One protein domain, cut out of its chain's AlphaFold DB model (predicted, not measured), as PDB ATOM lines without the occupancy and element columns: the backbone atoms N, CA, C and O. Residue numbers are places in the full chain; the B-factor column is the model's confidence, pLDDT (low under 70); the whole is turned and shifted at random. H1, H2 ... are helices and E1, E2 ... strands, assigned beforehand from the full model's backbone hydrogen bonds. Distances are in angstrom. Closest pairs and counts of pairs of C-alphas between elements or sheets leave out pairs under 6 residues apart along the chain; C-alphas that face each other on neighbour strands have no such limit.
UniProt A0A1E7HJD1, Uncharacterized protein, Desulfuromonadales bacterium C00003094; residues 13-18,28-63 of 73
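AT A GLANCE: This is residues 13 to 18 and 28 to 63 of the 73 residues of an uncharacterized protein of Desulfuromonadales bacterium C00003094 (UniProt A0A1E7HJD1). A helix, H1, and a strand, E1, form a loose, open U: the chain turns after H1 and E1 folds back. The turn, residues 47 to 53, of which 47 to 49 belong to H1, sticks out at one end, while the separate piece 13 to 18 lies towards the open end. The printed part has 42 residues, with one named helix, then one named strand, class mixed; it is loose, with a radius of gyration of the C-alphas of 12.7 A, and spans 36 by 21 by 17 A.

HOW THE PARTS SIT: Look at H1, residues 36 to 49, and E1, residues 54 to 60: they meet only through their link, a tight one of 4 residues. E1 pairs with no named strand. In H1 every O i to N i+4 pair is within hydrogen-bond range.

IN THESE COORDINATES: Begin at C-alpha 13, (97.844, -34.975, -8.150). Past the cut, find C-alpha 36 at (88.548, -39.985, 1.842); H1 runs 19.9 A from there to C-alpha 49. E1 runs 19.5 A and ends at C-alpha 60, (102.880, -33.987, -8.010).

THE WHOLE: The farthest C-alphas, of Ser 28 and His 51, are 36.3 A apart. Residues 19 to 27 are not printed; C-alphas 18 and 28 are 17.4 A apart across this cut. Residues 28 to 32 and 63 have pLDDT under 70.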
ATOM      1  N   MET A  13      98.525 -36.028  -8.904       87.56
ATOM      2  CA  MET A  13      97.844 -34.975  -8.150       87.56
ATOM      3  C   MET A  13      98.497 -33.622  -8.402       87.56
ATOM      4  O   MET A  13      99.658 -33.552  -8.820       87.56
ATOM      5  N   ARG A  14      97.766 -32.524  -8.172       86.44
ATOM      6  CA  ARG A  14      98.325 -31.201  -8.460       86.44
ATOM      7  C   ARG A  14      99.309 -30.790  -7.388       86.44
ATOM      8  O   ARG A  14     100.423 -30.392  -7.724       86.44
ATOM      9  N   SER A  15      98.951 -30.919  -6.120       82.50
ATOM     10  CA  SER A  15      99.862 -30.597  -5.026       82.50
ATOM     11  C   SER A  15      99.676 -31.517  -3.823       82.50
ATOM     12  O   SER A  15      98.797 -32.372  -3.795       82.50
ATOM     13  N   VAL A  16     100.559 -31.376  -2.829       82.19
ATOM     14  CA  VAL A  16     100.495 -32.182  -1.601       82.19
ATOM     15  C   VAL A  16      99.213 -31.885  -0.826       82.19
ATOM     16  O   VAL A  16      98.688 -32.770  -0.169       82.19
ATOM     17  N   GLU A  17      98.713 -30.653  -0.906       81.81
ATOM     18  CA  GLU A  17      97.445 -30.227  -0.316       81.81
ATOM     19  C   GLU A  17      96.286 -31.138  -0.718       81.81
ATOM     20  O   GLU A  17      95.518 -31.530   0.153       81.81
ATOM     21  N   ASP A  18      96.212 -31.508  -1.997       83.25
ATOM     22  CA  ASP A  18      95.103 -32.283  -2.559       83.25
ATOM     23  C   ASP A  18      95.069 -33.737  -2.064       83.25
ATOM     24  O   ASP A  18      94.058 -34.415  -2.217       83.25
ATOM     25  N   SER A  28     103.368 -27.280  11.754       56.00
ATOM     26  CA  SER A  28     104.608 -27.995  11.421       56.00
ATOM     27  C   SER A  28     104.459 -29.520  11.400       56.00
ATOM     28  O   SER A  28     105.293 -30.195  10.811       56.00
ATOM     29  N   TYR A  29     103.427 -30.062  12.053       51.34
ATOM     30  CA  TYR A  29     103.276 -31.495  12.306       51.34
ATOM     31  C   TYR A  29     101.822 -31.925  12.558       51.34
ATOM     32  O   TYR A  29     101.576 -32.828  13.358       51.34
ATOM     33  N   LEU A  30     100.823 -31.298  11.924       52.94
ATOM     34  CA  LEU A  30      99.467 -31.827  12.088       52.94
ATOM     35  C   LEU A  30      99.312 -33.105  11.262       52.94
ATOM     36  O   LEU A  30      99.578 -33.108  10.064       52.94
ATOM     37  N   LYS A  31      98.894 -34.182  11.934       57.66
ATOM     38  CA  LYS A  31      98.314 -35.381  11.327       57.66
ATOM     39  C   LYS A  31      97.195 -34.910  10.400       57.66
ATOM     40  O   LYS A  31      96.190 -34.388  10.873       57.66
ATOM     41  N   LYS A  32      97.426 -35.008   9.099       69.56
ATOM     42  CA  LYS A  32      96.420 -34.725   8.087       69.56
ATOM     43  C   LYS A  32      95.880 -36.071   7.652       69.56
ATOM     44  O   LYS A  32      96.661 -36.920   7.223       69.56
ATOM     45  N   ASP A  33      94.585 -36.276   7.833       82.06
ATOM     46  CA  ASP A  33      93.928 -37.441   7.263       82.06
ATOM     47  C   ASP A  33      93.964 -37.304   5.743       82.06
ATOM     48  O   ASP A  33      93.796 -36.203   5.200       82.06
ATOM     49  N   PHE A  34      94.270 -38.409   5.066       86.62
ATOM     50  CA  PHE A  34      94.173 -38.448   3.617       86.62
ATOM     51  C   PHE A  34      92.741 -38.135   3.204       86.62
ATOM     52  O   PHE A  34      91.792 -38.453   3.923       86.62
ATOM     53  N   ASP A  35      92.606 -37.504   2.046       88.25
ATOM     54  CA  ASP A  35      91.308 -37.290   1.434       88.25
ATOM     55  C   ASP A  35      90.548 -38.639   1.343       88.25
ATOM     56  O   ASP A  35      91.117 -39.630   0.868       88.25
ATOM     57  N   PRO A  36      89.292 -38.727   1.824       90.25
ATOM     58  CA  PRO A  36      88.548 -39.985   1.842       90.25
ATOM     59  C   PRO A  36      88.385 -40.611   0.455       90.25
ATOM     60  O   PRO A  36      88.478 -41.828   0.324       90.25
ATOM     61  N   GLN A  37      88.219 -39.795  -0.591       90.94
ATOM     62  CA  GLN A  37      88.099 -40.288  -1.961       90.94
ATOM     63  C   GLN A  37      89.424 -40.893  -2.446       90.94
ATOM     64  O   GLN A  37      89.424 -41.914  -3.140       90.94
ATOM     65  N   PHE A  38      90.561 -40.316  -2.053       90.56
ATOM     66  CA  PHE A  38      91.874 -40.907  -2.306       90.56
ATOM     67  C   PHE A  38      92.063 -42.244  -1.573       90.56
ATOM     68  O   PHE A  38      92.576 -43.199  -2.160       90.56
ATOM     69  N   VAL A  39      91.621 -42.342  -0.317       92.44
ATOM     70  CA  VAL A  39      91.676 -43.594   0.457       92.44
ATOM     71  C   VAL A  39      90.815 -44.678  -0.192       92.44
ATOM     72  O   VAL A  39      91.309 -45.784  -0.417       92.44
ATOM     73  N   ASP A  40      89.572 -44.359  -0.546       95.06
ATOM     74  CA  ASP A  40      88.648 -45.298  -1.186       95.06
ATOM     75  C   ASP A  40      89.198 -45.809  -2.522       95.06
ATOM     76  O   ASP A  40      89.131 -47.006  -2.813       95.06
ATOM     77  N   TYR A  41      89.827 -44.927  -3.304       93.19
ATOM     78  CA  TYR A  41      90.515 -45.307  -4.535       93.19
ATOM     79  C   TYR A  41      91.638 -46.325  -4.280       93.19
ATOM     80  O   TYR A  41      91.696 -47.362  -4.943       93.19
ATOM     81  N   LEU A  42      92.510 -46.073  -3.294       93.88
ATOM     82  CA  LEU A  42      93.602 -46.993  -2.961       93.88
ATOM     83  C   LEU A  42      93.092 -48.344  -2.451       93.88
ATOM     84  O   LEU A  42      93.677 -49.378  -2.782       93.88
ATOM     85  N   ILE A  43      92.010 -48.349  -1.668       95.12
ATOM     86  CA  ILE A  43      91.364 -49.580  -1.201       95.12
ATOM     87  C   ILE A  43      90.816 -50.368  -2.393       95.12
ATOM     88  O   ILE A  43      91.061 -51.572  -2.470       95.12
ATOM     89  N   GLY A  44      90.145 -49.707  -3.341       96.25
ATOM     90  CA  GLY A  44      89.659 -50.339  -4.571       96.25
ATOM     91  C   GLY A  44      90.791 -50.987  -5.370       96.25
ATOM     92  O   GLY A  44      90.721 -52.172  -5.690       96.25
ATOM     93  N   CYS A  45      91.896 -50.266  -5.583       94.94
ATOM     94  CA  CYS A  45      93.074 -50.827  -6.248       94.94
ATOM     95  C   CYS A  45      93.653 -52.028  -5.488       94.94
ATOM     96  O   CYS A  45      93.984 -53.038  -6.101       94.94
ATOM     97  N   ALA A  46      93.775 -51.952  -4.160       94.00
ATOM     98  CA  ALA A  46      94.293 -53.062  -3.362       94.00
ATOM     99  C   ALA A  46      93.383 -54.302  -3.435       94.00
ATOM    100  O   ALA A  46      93.882 -55.424  -3.511       94.00
ATOM    101  N   GLN A  47      92.061 -54.111  -3.454       96.19
ATOM    102  CA  GLN A  47      91.093 -55.198  -3.620       96.19
ATOM    103  C   GLN A  47      91.203 -55.855  -5.000       96.19
ATOM    104  O   GLN A  47      91.201 -57.081  -5.088       96.19
ATOM    105  N   GLU A  48      91.351 -55.062  -6.063       94.75
ATOM    106  CA  GLU A  48      91.525 -55.562  -7.432       94.75
ATOM    107  C   GLU A  48      92.861 -56.296  -7.629       94.75
ATOM    108  O   GLU A  48      92.921 -57.319  -8.312       94.75
ATOM    109  N   LEU A  49      93.937 -55.800  -7.012       93.12
ATOM    110  CA  LEU A  49      95.274 -56.394  -7.087       93.12
ATOM    111  C   LEU A  49      95.446 -57.620  -6.173       93.12
ATOM    112  O   LEU A  49      96.389 -58.393  -6.353       93.12
ATOM    113  N   GLY A  50      94.569 -57.824  -5.190       91.94
ATOM    114  CA  GLY A  50      94.613 -58.970  -4.283       91.94
ATOM    115  C   GLY A  50      95.965 -59.120  -3.567       91.94
ATOM    116  O   GLY A  50      96.430 -58.213  -2.886       91.94
ATOM    117  N   HIS A  51      96.608 -60.286  -3.710       91.19
ATOM    118  CA  HIS A  51      97.892 -60.600  -3.059       91.19
ATOM    119  C   HIS A  51      99.130 -60.224  -3.887       91.19
ATOM    120  O   HIS A  51     100.249 -60.611  -3.541       91.19
ATOM    121  N   HIS A  52      98.961 -59.512  -5.002       91.44
ATOM    122  CA  HIS A  52     100.099 -59.086  -5.801       91.44
ATOM    123  C   HIS A  52     100.874 -57.974  -5.090       91.44
ATOM    124  O   HIS A  52     100.298 -57.031  -4.562       91.44
ATOM    125  N   VAL A  53     102.206 -58.062  -5.102       91.56
ATOM    126  CA  VAL A  53     103.059 -56.982  -4.596       91.56
ATOM    127  C   VAL A  53     102.990 -55.809  -5.569       91.56
ATOM    128  O   VAL A  53     103.277 -55.964  -6.758       91.56
ATOM    129  N   PHE A  54     102.647 -54.629  -5.058       93.62
ATOM    130  CA  PHE A  54     102.577 -53.400  -5.840       93.62
ATOM    131  C   PHE A  54     103.208 -52.221  -5.099       93.62
ATOM    132  O   PHE A  54     103.424 -52.260  -3.887       93.62
ATOM    133  N   ALA A  55     103.521 -51.167  -5.847       93.06
ATOM    134  CA  ALA A  55     103.936 -49.878  -5.309       93.06
ATOM    135  C   ALA A  55     102.895 -48.805  -5.638       93.06
ATOM    136  O   ALA A  55     102.281 -48.839  -6.702       93.06
ATOM    137  N   ILE A  56     102.740 -47.825  -4.751       92.69
ATOM    138  CA  ILE A  56     101.960 -46.613  -5.017       92.69
ATOM    139  C   ILE A  56     102.954 -45.509  -5.365       92.69
ATOM    140  O   ILE A  56     103.857 -45.210  -4.580       92.69
ATOM    141  N   ARG A  57     102.807 -44.914  -6.548       93.06
ATOM    142  CA  ARG A  57     103.606 -43.773  -6.993       93.06
ATOM    143  C   ARG A  57     102.713 -42.548  -7.050       93.06
ATOM    144  O   ARG A  57     101.733 -42.542  -7.779       93.06
ATOM    145  N   ILE A  58     103.084 -41.514  -6.304       90.62
ATOM    146  CA  ILE A  58     102.368 -40.240  -6.300       90.62
ATOM    147  C   ILE A  58     103.218 -39.214  -7.042       90.62
ATOM    148  O   ILE A  58     104.323 -38.884  -6.609       90.62
ATOM    149  N   ASN A  59     102.697 -38.719  -8.159       90.44
ATOM    150  CA  ASN A  59     103.302 -37.674  -8.967       90.44
ATOM    151  C   ASN A  59     102.605 -36.343  -8.675       90.44
ATOM    152  O   ASN A  59     101.388 -36.231  -8.803       90.44
ATOM    153  N   LEU A  60     103.381 -35.331  -8.289       87.75
ATOM    154  CA  LEU A  60     102.880 -33.987  -8.010       87.75
ATOM    155  C   LEU A  60     103.206 -33.082  -9.197       87.75
ATOM    156  O   LEU A  60     104.381 -32.897  -9.518       87.75
ATOM    157  N   THR A  61     102.194 -32.510  -9.852       83.75
ATOM    158  CA  THR A  61     102.432 -31.618 -11.003       83.75
ATOM    159  C   THR A  61     102.978 -30.257 -10.582       83.75
ATOM    160  O   THR A  61     103.614 -29.572 -11.380       83.75
ATOM    161  N   THR A  62     102.743 -29.862  -9.333       76.50
ATOM    162  CA  THR A  62     103.298 -28.651  -8.730       76.50
ATOM    163  C   THR A  62     104.320 -29.065  -7.673       76.50
ATOM    164  O   THR A  62     103.987 -29.865  -6.794       76.50
ATOM    165  N   PRO A  63     105.564 -28.551  -7.715       64.50
ATOM    166  CA  PRO A  63     106.550 -28.865  -6.690       64.50
ATOM    167  C   PRO A  63     106.034 -28.409  -5.323       64.50
ATOM    168  O   PRO A  63     105.482 -27.313  -5.196       64.50
TER     169      PRO A  63